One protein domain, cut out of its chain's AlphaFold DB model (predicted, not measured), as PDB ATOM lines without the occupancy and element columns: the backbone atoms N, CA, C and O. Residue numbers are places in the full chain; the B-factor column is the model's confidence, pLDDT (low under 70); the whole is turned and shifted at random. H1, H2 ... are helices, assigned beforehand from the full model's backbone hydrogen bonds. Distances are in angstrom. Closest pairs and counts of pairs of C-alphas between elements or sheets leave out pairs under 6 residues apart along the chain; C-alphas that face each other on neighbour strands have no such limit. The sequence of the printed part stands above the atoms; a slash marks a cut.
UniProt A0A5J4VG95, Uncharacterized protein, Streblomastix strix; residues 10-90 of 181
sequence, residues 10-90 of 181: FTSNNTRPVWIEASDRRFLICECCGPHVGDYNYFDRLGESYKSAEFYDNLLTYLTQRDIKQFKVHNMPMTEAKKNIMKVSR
ATOM      1  N   PHE A  10     -47.882 -24.598 -41.762       94.00
ATOM      2  CA  PHE A  10     -49.289 -24.225 -41.861       94.00
ATOM      3  C   PHE A  10     -49.537 -22.970 -41.033       94.00
ATOM      4  O   PHE A  10     -49.133 -22.898 -39.875       94.00
ATOM      5  N   THR A  11     -50.239 -22.003 -41.613       93.31
ATOM      6  CA  THR A  11     -50.706 -20.799 -40.920       93.31
ATOM      7  C   THR A  11     -52.225 -20.795 -40.920       93.31
ATOM      8  O   THR A  11     -52.842 -21.084 -41.945       93.31
ATOM      9  N   SER A  12     -52.843 -20.467 -39.790       91.75
ATOM     10  CA  SER A  12     -54.298 -20.410 -39.677       91.75
ATOM     11  C   SER A  12     -54.711 -19.430 -38.592       91.75
ATOM     12  O   SER A  12     -54.058 -19.349 -37.556       91.75
ATOM     13  N   ASN A  13     -55.824 -18.735 -38.827       89.31
ATOM     14  CA  ASN A  13     -56.497 -17.909 -37.822       89.31
ATOM     15  C   ASN A  13     -57.589 -18.695 -37.072       89.31
ATOM     16  O   ASN A  13     -58.281 -18.144 -36.223       89.31
ATOM     17  N   ASN A  14     -57.794 -19.971 -37.415       89.69
ATOM     18  CA  ASN A  14     -58.733 -20.837 -36.716       89.69
ATOM     19  C   ASN A  14     -58.089 -21.351 -35.422       89.69
ATOM     20  O   ASN A  14     -56.969 -21.856 -35.452       89.69
ATOM     21  N   THR A  15     -58.826 -21.292 -34.314       84.81
ATOM     22  CA  THR A  15     -58.410 -21.824 -33.006       84.81
ATOM     23  C   THR A  15     -58.269 -23.349 -32.997       84.81
ATOM     24  O   THR A  15     -57.639 -23.910 -32.104       84.81
ATOM     25  N   ARG A  16     -58.835 -24.042 -33.996       86.38
ATOM     26  CA  ARG A  16     -58.748 -25.499 -34.187       86.38
ATOM     27  C   ARG A  16     -58.355 -25.821 -35.631       86.38
ATOM     28  O   ARG A  16     -59.187 -26.286 -36.409       86.38
ATOM     29  N   PRO A  17     -57.107 -25.528 -36.027       89.81
ATOM     30  CA  PRO A  17     -56.705 -25.601 -37.427       89.81
ATOM     31  C   PRO A  17     -56.488 -27.037 -37.910       89.81
ATOM     32  O   PRO A  17     -56.638 -27.314 -39.097       89.81
ATOM     33  N   VAL A  18     -56.135 -27.943 -36.996       91.94
ATOM     34  CA  VAL A  18     -55.865 -29.354 -37.266       91.94
ATOM     35  C   VAL A  18     -56.312 -30.197 -36.076       91.94
ATOM     36  O   VAL A  18     -56.242 -29.752 -34.932       91.94
ATOM     37  N   TRP A  19     -56.756 -31.420 -36.353       92.06
ATOM     38  CA  TRP A  19     -57.037 -32.420 -35.326       92.06
ATOM     39  C   TRP A  19     -55.726 -33.048 -34.839       92.06
ATOM     40  O   TRP A  19     -54.949 -33.547 -35.659       92.06
ATOM     41  N   ILE A  20     -55.472 -33.030 -33.527       91.69
ATOM     42  CA  ILE A  20     -54.232 -33.554 -32.931       91.69
ATOM     43  C   ILE A  20     -54.570 -34.565 -31.841       91.69
ATOM     44  O   ILE A  20     -55.229 -34.242 -30.859       91.69
ATOM     45  N   GLU A  21     -54.072 -35.786 -32.003       88.06
ATOM     46  CA  GLU A  21     -54.247 -36.865 -31.030       88.06
ATOM     47  C   GLU A  21     -53.221 -36.789 -29.893       88.06
ATOM     48  O   GLU A  21     -52.139 -36.214 -30.032       88.06
ATOM     49  N   ALA A  22     -53.529 -37.452 -28.776       82.56
ATOM     50  CA  ALA A  22     -52.673 -37.505 -27.592       82.56
ATOM     51  C   ALA A  22     -51.238 -37.998 -27.867       82.56
ATOM     52  O   ALA A  22     -50.274 -37.536 -27.261       82.56
ATOM     53  N   SER A  23     -51.103 -38.945 -28.793       84.38
ATOM     54  CA  SER A  23     -49.837 -39.570 -29.178       84.38
ATOM     55  C   SER A  23     -49.124 -38.839 -30.325       84.38
ATOM     56  O   SER A  23     -48.102 -39.327 -30.822       84.38
ATOM     57  N   ASP A  24     -49.638 -37.686 -30.777       88.62
ATOM     58  CA  ASP A  24     -49.090 -36.998 -31.938       88.62
ATOM     59  C   ASP A  24     -47.686 -36.434 -31.683       88.62
ATOM     60  O   ASP A  24     -47.436 -35.554 -30.851       88.62
ATOM     61  N   ARG A  25     -46.770 -36.901 -32.528       88.00
ATOM     62  CA  ARG A  25     -45.362 -36.510 -32.565       88.00
ATOM     63  C   ARG A  25     -44.979 -35.839 -33.885       88.00
ATOM     64  O   ARG A  25     -43.864 -36.054 -34.353       88.00
ATOM     65  N   ARG A  26     -45.908 -35.145 -34.551       89.31
ATOM     66  CA  ARG A  26     -45.710 -34.553 -35.892       89.31
ATOM     67  C   ARG A  26     -45.840 -33.039 -35.893       89.31
ATOM     68  O   ARG A  26     -45.160 -32.389 -36.678       89.31
ATOM     69  N   PHE A  27     -46.701 -32.497 -35.037       91.69
ATOM     70  CA  PHE A  27     -46.984 -31.068 -35.015       91.69
ATOM     71  C   PHE A  27     -46.267 -30.355 -33.867       91.69
ATOM     72  O   PHE A  27     -46.401 -30.733 -32.697       91.69
ATOM     73  N   LEU A  28     -45.561 -29.281 -34.224       91.94
ATOM     74  CA  LEU A  28     -45.230 -28.172 -33.337       91.94
ATOM     75  C   LEU A  28     -46.301 -27.097 -33.532       91.94
ATOM     76  O   LEU A  28     -46.518 -26.656 -34.660       91.94
ATOM     77  N   ILE A  29     -46.958 -26.684 -32.449       92.50
ATOM     78  CA  ILE A  29     -47.956 -25.612 -32.485       92.50
ATOM     79  C   ILE A  29     -47.371 -24.378 -31.812       92.50
ATOM     80  O   ILE A  29     -47.096 -24.389 -30.608       92.50
ATOM     81  N   CYS A  30     -47.206 -23.329 -32.611       90.88
ATOM     82  CA  CYS A  30     -46.814 -22.003 -32.164       90.88
ATOM     83  C   CYS A  30     -48.034 -21.092 -32.254       90.88
ATOM     84  O   CYS A  30     -48.558 -20.865 -33.344       90.88
ATOM     85  N   GLU A  31     -48.475 -20.578 -31.113       88.25
ATOM     86  CA  GLU A  31     -49.486 -19.531 -31.066       88.25
ATOM     87  C   GLU A  31     -48.780 -18.179 -31.004       88.25
ATOM     88  O   GLU A  31     -47.981 -17.914 -30.106       88.25
ATOM     89  N   CYS A  32     -49.042 -17.334 -31.996       82.56
ATOM     90  CA  CYS A  32     -48.504 -15.984 -32.033       82.56
ATOM     91  C   CYS A  32     -49.468 -15.052 -31.291       82.56
ATOM     92  O   CYS A  32     -50.402 -14.525 -31.891       82.56
ATOM     93  N   CYS A  33     -49.246 -14.824 -29.996       70.81
ATOM     94  CA  CYS A  33     -49.875 -13.699 -29.305       70.81
ATOM     95  C   CYS A  33     -49.259 -12.416 -29.873       70.81
ATOM     96  O   CYS A  33     -48.054 -12.212 -29.750       70.81
ATOM     97  N   GLY A  34     -50.047 -11.605 -30.579       74.25
ATOM     98  CA  GLY A  34     -49.523 -10.498 -31.373       74.25
ATOM     99  C   GLY A  34     -49.475  -9.179 -30.595       74.25
ATOM    100  O   GLY A  34     -50.490  -8.486 -30.560       74.25
ATOM    101  N   PRO A  35     -48.323  -8.751 -30.044       83.69
ATOM    102  CA  PRO A  35     -48.178  -7.398 -29.492       83.69
ATOM    103  C   PRO A  35     -48.372  -6.309 -30.559       83.69
ATOM    104  O   PRO A  35     -48.684  -5.170 -30.235       83.69
ATOM    105  N   HIS A  36     -48.217  -6.675 -31.831       86.69
ATOM    106  CA  HIS A  36     -48.347  -5.795 -32.989       86.69
ATOM    107  C   HIS A  36     -49.690  -5.960 -33.717       86.69
ATOM    108  O   HIS A  36     -49.799  -5.606 -34.888       86.69
ATOM    109  N   VAL A  37     -50.728  -6.524 -33.082       87.81
ATOM    110  CA  VAL A  37     -52.066  -6.573 -33.702       87.81
ATOM    111  C   VAL A  37     -52.521  -5.148 -34.034       87.81
ATOM    112  O   VAL A  37     -52.602  -4.296 -33.155       87.81
ATOM    113  N   GLY A  38     -52.800  -4.890 -35.315       89.62
ATOM    114  CA  GLY A  38     -53.181  -3.562 -35.813       89.62
ATOM    115  C   GLY A  38     -52.026  -2.558 -35.953       89.62
ATOM    116  O   GLY A  38     -52.267  -1.415 -36.331       89.62
ATOM    117  N   ASP A  39     -50.777  -2.954 -35.689       93.62
ATOM    118  CA  ASP A  39     -49.597  -2.098 -35.850       93.62
ATOM    119  C   ASP A  39     -49.115  -2.109 -37.310       93.62
ATOM    120  O   ASP A  39     -48.133  -2.759 -37.678       93.62
ATOM    121  N   TYR A  40     -49.849  -1.394 -38.165       95.00
ATOM    122  CA  TYR A  40     -49.540  -1.286 -39.594       95.00
ATOM    123  C   TYR A  40     -48.127  -0.740 -39.838       95.00
ATOM    124  O   TYR A  40     -47.400  -1.277 -40.664       95.00
ATOM    125  N   ASN A  41     -47.683   0.240 -39.042       96.44
ATOM    126  CA  ASN A  41     -46.354   0.841 -39.174       96.44
ATOM    127  C   ASN A  41     -45.221  -0.162 -38.911       96.44
ATOM    128  O   ASN A  41     -44.168  -0.110 -39.553       96.44
ATOM    129  N   TYR A  42     -45.385  -1.057 -37.934       94.12
ATOM    130  CA  TYR A  42     -44.435  -2.144 -37.715       94.12
ATOM    131  C   TYR A  42     -44.362  -3.068 -38.930       94.12
ATOM    132  O   TYR A  42     -43.262  -3.341 -39.411       94.12
ATOM    133  N   PHE A  43     -45.511  -3.505 -39.452       93.06
ATOM    134  CA  PHE A  43     -45.549  -4.417 -40.594       93.06
ATOM    135  C   PHE A  43     -45.062  -3.776 -41.894       93.06
ATOM    136  O   PHE A  43     -44.389  -4.457 -42.663       93.06
ATOM    137  N   ASP A  44     -45.300  -2.483 -42.104       95.25
ATOM    138  CA  ASP A  44     -44.764  -1.740 -43.245       95.25
ATOM    139  C   ASP A  44     -43.235  -1.692 -43.182       95.25
ATOM    140  O   ASP A  44     -42.558  -2.085 -44.130       95.25
ATOM    141  N   ARG A  45     -42.660  -1.311 -42.029       95.12
ATOM    142  CA  ARG A  45     -41.196  -1.315 -41.836       95.12
ATOM    143  C   ARG A  45     -40.594  -2.704 -42.018       95.12
ATOM    144  O   ARG A  45     -39.539  -2.841 -42.635       95.12
ATOM    145  N   LEU A  46     -41.254  -3.731 -41.484       92.12
ATOM    146  CA  LEU A  46     -40.832  -5.115 -41.648       92.12
ATOM    147  C   LEU A  46     -40.880  -5.535 -43.127       92.12
ATOM    148  O   LEU A  46     -39.923  -6.124 -43.621       92.12
ATOM    149  N   GLY A  47     -41.943  -5.177 -43.849       92.69
ATOM    150  CA  GLY A  47     -42.091  -5.433 -45.281       92.69
ATOM    151  C   GLY A  47     -41.021  -4.742 -46.129       92.69
ATOM    152  O   GLY A  47     -40.471  -5.355 -47.043       92.69
ATOM    153  N   GLU A  48     -40.671  -3.498 -45.799       94.31
ATOM    154  CA  GLU A  48     -39.570  -2.785 -46.454       94.31
ATOM    155  C   GLU A  48     -38.207  -3.425 -46.161       94.31
ATOM    156  O   GLU A  48     -37.355  -3.477 -47.048       94.31
ATOM    157  N   SER A  49     -38.000  -3.984 -44.962       92.06
ATOM    158  CA  SER A  49     -36.730  -4.635 -44.604       92.06
ATOM    159  C   SER A  49     -36.387  -5.822 -45.511       92.06
ATOM    160  O   SER A  49     -35.216  -6.033 -45.819       92.06
ATOM    161  N   TYR A  50     -37.394  -6.539 -46.023       91.25
ATOM    162  CA  TYR A  50     -37.200  -7.657 -46.952       91.25
ATOM    163  C   TYR A  50     -36.617  -7.230 -48.302       91.25
ATOM    164  O   TYR A  50     -36.110  -8.070 -49.043       91.25
ATOM    165  N   LYS A  51     -36.708  -5.939 -48.642       92.38
ATOM    166  CA  LYS A  51     -36.219  -5.384 -49.911       92.38
ATOM    167  C   LYS A  51     -34.747  -4.972 -49.856       92.38
ATOM    168  O   LYS A  51     -34.175  -4.685 -50.905       92.38
ATOM    169  N   SER A  52     -34.139  -4.915 -48.667       92.56
ATOM    170  CA  SER A  52     -32.695  -4.685 -48.536       92.56
ATOM    171  C   SER A  52     -31.935  -5.846 -49.174       92.56
ATOM    172  O   SER A  52     -32.289  -7.012 -48.989       92.56
ATOM    173  N   ALA A  53     -30.881  -5.520 -49.926       91.69
ATOM    174  CA  ALA A  53     -30.059  -6.511 -50.614       91.69
ATOM    175  C   ALA A  53     -29.414  -7.500 -49.627       91.69
ATOM    176  O   ALA A  53     -29.249  -8.675 -49.935       91.69
ATOM    177  N   GLU A  54     -29.113  -7.037 -48.417       94.00
ATOM    178  CA  GLU A  54     -28.410  -7.778 -47.378       94.00
ATOM    179  C   GLU A  54     -29.333  -8.667 -46.529       94.00
ATOM    180  O   GLU A  54     -28.847  -9.510 -45.775       94.00
ATOM    181  N   PHE A  55     -30.659  -8.494 -46.597       94.25
ATOM    182  CA  PHE A  55     -31.593  -9.178 -45.695       94.25
ATOM    183  C   PHE A  55     -31.473 -10.706 -45.778       94.25
ATOM    184  O   PHE A  55     -31.282 -11.378 -44.759       94.25
ATOM    185  N   TYR A  56     -31.560 -11.262 -46.990       94.00
ATOM    186  CA  TYR A  56     -31.507 -12.711 -47.197       94.00
ATOM    187  C   TYR A  56     -30.118 -13.289 -46.931       94.00
ATOM    188  O   TYR A  56     -30.028 -14.384 -46.377       94.00
ATOM    189  N   ASP A  57     -29.053 -12.551 -47.246       94.50
ATOM    190  CA  ASP A  57     -27.678 -12.968 -46.959       94.50
ATOM    191  C   ASP A  57     -27.442 -13.072 -45.451       94.50
ATOM    192  O   ASP A  57     -26.914 -14.076 -44.958       94.50
ATOM    193  N   ASN A  58     -27.911 -12.081 -44.692       94.94
ATOM    194  CA  ASN A  58     -27.847 -12.092 -43.234       94.94
ATOM    195  C   ASN A  58     -28.701 -13.220 -42.637       94.94
ATOM    196  O   ASN A  58     -28.239 -13.936 -41.744       94.94
ATOM    197  N   LEU A  59     -29.920 -13.427 -43.147       94.50
ATOM    198  CA  LEU A  59     -30.799 -14.512 -42.703       94.50
ATOM    199  C   LEU A  59     -30.176 -15.888 -42.970       94.50
ATOM    200  O   LEU A  59     -30.157 -16.742 -42.083       94.50
ATOM    201  N   LEU A  60     -29.647 -16.110 -44.173       94.88
ATOM    202  CA  LEU A  60     -29.006 -17.368 -44.542       94.88
ATOM    203  C   LEU A  60     -27.747 -17.608 -43.707       94.88
ATOM    204  O   LEU A  60     -27.535 -18.720 -43.222       94.88
ATOM    205  N   THR A  61     -26.947 -16.568 -43.481       96.62
ATOM    206  CA  THR A  61     -25.773 -16.627 -42.602       96.62
ATOM    207  C   THR A  61     -26.178 -17.058 -41.193       96.62
ATOM    208  O   THR A  61     -25.612 -18.005 -40.652       96.62
ATOM    209  N   TYR A  62     -27.221 -16.448 -40.626       95.88
ATOM    210  CA  TYR A  62     -27.740 -16.829 -39.314       95.88
ATOM    211  C   TYR A  62     -28.210 -18.295 -39.263       95.88
ATOM    212  O   TYR A  62     -27.860 -19.027 -38.336       95.88
ATOM    213  N   LEU A  63     -28.978 -18.744 -40.263       95.19
ATOM    214  CA  LEU A  63     -29.507 -20.111 -40.311       95.19
ATOM    215  C   LEU A  63     -28.402 -21.162 -40.495       95.19
ATOM    216  O   LEU A  63     -28.449 -22.214 -39.859       95.19
ATOM    217  N   THR A  64     -27.399 -20.883 -41.329       95.19
ATOM    218  CA  THR A  64     -26.296 -21.815 -41.629       95.19
ATOM    219  C   THR A  64     -25.257 -21.902 -40.513       95.19
ATOM    220  O   THR A  64     -24.623 -22.942 -40.352       95.19
ATOM    221  N   GLN A  65     -25.106 -20.850 -39.705       95.88
ATOM    222  CA  GLN A  65     -24.198 -20.830 -38.555       95.88
ATOM    223  C   GLN A  65     -24.806 -21.433 -37.280       95.88
ATOM    224  O   GLN A  65     -24.121 -21.547 -36.260       95.88
ATOM    225  N   ARG A  66     -26.085 -21.827 -37.297       94.25
ATOM    226  CA  ARG A  66     -26.748 -22.375 -36.113       94.25
ATOM    227  C   ARG A  66     -26.230 -23.780 -35.794       94.25
ATOM    228  O   ARG A  66     -26.380 -24.701 -36.593       94.25
ATOM    229  N   ASP A  67     -25.687 -23.975 -34.591       94.81
ATOM    230  CA  ASP A  67     -25.337 -25.318 -34.117       94.81
ATOM    231  C   ASP A  67     -26.606 -26.123 -33.803       94.81
ATOM    232  O   ASP A  67     -27.331 -25.846 -32.846       94.81
ATOM    233  N   ILE A  68     -26.866 -27.131 -34.635       93.75
ATOM    234  CA  ILE A  68     -28.002 -28.049 -34.511       93.75
ATOM    235  C   ILE A  68     -27.569 -29.477 -34.161       93.75
ATOM    236  O   ILE A  68     -28.380 -30.395 -34.250       93.75
ATOM    237  N   LYS A  69     -26.320 -29.703 -33.721       94.12
ATOM    238  CA  LYS A  69     -25.811 -31.053 -33.398       94.12
ATOM    239  C   LYS A  69     -26.657 -31.793 -32.360       94.12
ATOM    240  O   LYS A  69     -26.750 -33.014 -32.409       94.12
ATOM    241  N   GLN A  70     -27.265 -31.063 -31.428       92.62
ATOM    242  CA  GLN A  70     -28.138 -31.622 -30.389       92.62
ATOM    243  C   GLN A  70     -29.633 -31.537 -30.737       92.62
ATOM    244  O   GLN A  70     -30.472 -31.987 -29.954       92.62
ATOM    245  N   PHE A  71     -29.995 -30.960 -31.888       89.75
ATOM    246  CA  PHE A  71     -31.389 -30.795 -32.281       89.75
ATOM    247  C   PHE A  71     -32.011 -32.145 -32.648       89.75
ATOM    248  O   PHE A  71     -31.527 -32.870 -33.516       89.75
ATOM    249  N   LYS A  72     -33.119 -32.480 -31.984       87.69
ATOM    250  CA  LYS A  72     -33.861 -33.721 -32.207       87.69
ATOM    251  C   LYS A  72     -35.225 -33.387 -32.792       87.69
ATOM    252  O   LYS A  72     -36.118 -32.978 -32.060       87.69
ATOM    253  N   VAL A  73     -35.400 -33.642 -34.087       82.94
ATOM    254  CA  VAL A  73     -36.647 -33.362 -34.832       82.94
ATOM    255  C   VAL A  73     -37.865 -34.033 -34.180       82.94
ATOM    256  O   VAL A  73     -38.948 -33.462 -34.136       82.94
ATOM    257  N   HIS A  74     -37.691 -35.237 -33.627       81.81
ATOM    258  CA  HIS A  74     -38.772 -35.976 -32.966       81.81
ATOM    259  C   HIS A  74     -39.070 -35.520 -31.533       81.81
ATOM    260  O   HIS A  74     -40.058 -35.972 -30.958       81.81
ATOM    261  N   ASN A  75     -38.241 -34.652 -30.947       86.38
ATOM    262  CA  ASN A  75     -38.454 -34.117 -29.606       86.38
ATOM    263  C   ASN A  75     -39.192 -32.776 -29.685       86.38
ATOM    264  O   ASN A  75     -38.629 -31.720 -29.398       86.38
ATOM    265  N   MET A  76     -40.441 -32.824 -30.146       87.69
ATOM    266  CA  MET A  76     -41.276 -31.632 -30.237       87.69
ATOM    267  C   MET A  76     -41.777 -31.211 -28.853       87.69
ATOM    268  O   MET A  76     -42.300 -32.054 -28.121       87.69
ATOM    269  N   PRO A  77     -41.659 -29.921 -28.494       88.69
ATOM    270  CA  PRO A  77     -42.161 -29.426 -27.223       88.69
ATOM    271  C   PRO A  77     -43.690 -29.522 -27.156       88.69
ATOM    272  O   PRO A  77     -44.395 -29.320 -28.149       88.69
ATOM    273  N   MET A  78     -44.200 -29.807 -25.959       89.44
ATOM    274  CA  MET A  78     -45.629 -29.810 -25.659       89.44
ATOM    275  C   MET A  78     -46.060 -28.411 -25.203       89.44
ATOM    276  O   MET A  78     -46.050 -28.114 -24.011       89.44
ATOM    277  N   THR A  79     -46.375 -27.536 -26.160       91.06
ATOM    278  CA  THR A  79     -46.832 -26.161 -25.893       91.06
ATOM    279  C   THR A  79     -48.271 -26.135 -25.369       91.06
ATOM    280  O   THR A  79     -49.050 -27.043 -25.658       91.06
ATOM    281  N   GLU A  80     -48.658 -25.079 -24.646       89.75
ATOM    282  CA  GLU A  80     -50.040 -24.914 -24.153       89.75
ATOM    283  C   GLU A  80     -51.064 -24.894 -25.296       89.75
ATOM    284  O   GLU A  80     -52.072 -25.597 -25.246       89.75
ATOM    285  N   ALA A  81     -50.755 -24.201 -26.394       90.56
ATOM    286  CA  ALA A  81     -51.583 -24.219 -27.597       90.56
ATOM    287  C   ALA A  81     -51.783 -25.644 -28.150       90.56
ATOM    288  O   ALA A  81     -52.897 -26.022 -28.521       90.56
ATOM    289  N   LYS A  82     -50.732 -26.479 -28.153       91.56
ATOM    290  CA  LYS A  82     -50.842 -27.887 -28.563       91.56
ATOM    291  C   LYS A  82     -51.727 -28.684 -27.601       91.56
ATOM    292  O   LYS A  82     -52.599 -29.412 -28.073       91.56
ATOM    293  N   LYS A  83     -51.551 -28.525 -26.282       90.00
ATOM    294  CA  LYS A  83     -52.391 -29.183 -25.262       90.00
ATOM    295  C   LYS A  83     -53.865 -28.817 -25.428       90.00
ATOM    296  O   LYS A  83     -54.716 -29.705 -25.412       90.00
ATOM    297  N   ASN A  84     -54.161 -27.542 -25.671       89.88
ATOM    298  CA  ASN A  84     -55.519 -27.054 -25.906       89.88
ATOM    299  C   ASN A  84     -56.145 -27.690 -27.152       89.88
ATOM    300  O   ASN A  84     -57.270 -28.186 -27.083       89.88
ATOM    301  N   ILE A  85     -55.411 -27.750 -28.270       92.69
ATOM    302  CA  ILE A  85     -55.891 -28.413 -29.492       92.69
ATOM    303  C   ILE A  85     -56.110 -29.913 -29.255       92.69
ATOM    304  O   ILE A  85     -57.127 -30.455 -29.686       92.69
ATOM    305  N   MET A  86     -55.208 -30.590 -28.541       91.19
ATOM    306  CA  MET A  86     -55.375 -32.005 -28.186       91.19
ATOM    307  C   MET A  86     -56.616 -32.227 -27.321       91.19
ATOM    308  O   MET A  86     -57.363 -33.167 -27.566       91.19
ATOM    309  N   LYS A  87     -56.871 -31.345 -26.347       89.31
ATOM    310  CA  LYS A  87     -58.048 -31.401 -25.472       89.31
ATOM    311  C   LYS A  87     -59.349 -31.294 -26.263       89.31
ATOM    312  O   LYS A  87     -60.250 -32.098 -26.060       89.31
ATOM    313  N   VAL A  88     -59.442 -30.340 -27.189       90.00
ATOM    314  CA  VAL A  88     -60.650 -30.166 -28.020       90.00
ATOM    315  C   VAL A  88     -60.772 -31.205 -29.138       90.00
ATOM    316  O   VAL A  88     -61.857 -31.368 -29.686       90.00
ATOM    317  N   SER A  89     -59.681 -31.900 -29.472       91.94
ATOM    318  CA  SER A  89     -59.649 -33.018 -30.427       91.94
ATOM    319  C   SER A  89     -59.922 -34.370 -29.754       91.94
ATOM    320  O   SER A  89     -59.667 -35.415 -30.345       91.94
ATOM    321  N   ARG A  90     -60.387 -34.402 -28.500       90.69
ATOM    322  CA  ARG A  90     -60.706 -35.666 -27.828       90.69
ATOM    323  C   ARG A  90     -61.970 -36.275 -28.409       90.69
ATOM    324  O   ARG A  90     -62.950 -35.590 -28.703       90.69
TER     325      ARG A  90
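Overview. This is residues 10 to 90 of the 181 residues of an uncharacterized protein of Streblomastix strix (UniProt A0A5J4VG95). With little regular structure, the model is a wide, flat, open loop, residues 33 to 72, that bears H1 and H2 and sticks out from a small body of unnamed chain and H3. The printed part has 81 residues with three named helices, H1, H2 and H3 in chain order, and no named strand; the class is all helix, with 29 residues in named elements. It is only just loose, close to extended, with a radius of gyration of the C-alphas of 17.1 A and spans of 47 by 38 by 17 A.

Along the chain. H1, residues 40 to 49, is 14.2 A long and begins at C-alpha 40 (-49.540, -1.286, -39.594). H2, residues 55 to 64, is 14.3 A long. H3, residues 80 to 88, is 12.5 A long and ends at C-alpha 88 (-60.650, -30.166, -28.020).

Arrangement. H1 and H2 are close but not clearly touching, about perpendicular at 78 degrees; their closest C-alphas, of Ser 49 and Phe 55, are 6.9 A apart. H3 is apart from both. In H1, H2 and H3 every O i to N i+4 pair is within hydrogen-bond range.

Size, cuts and confidence. The C-alphas farthest apart, of Ala 53 and Arg 90, are 48.0 A apart. The H2 to H3 link is long, 15 residues. The printed part has no cut, and no printed residue is under 70 in pLDDT.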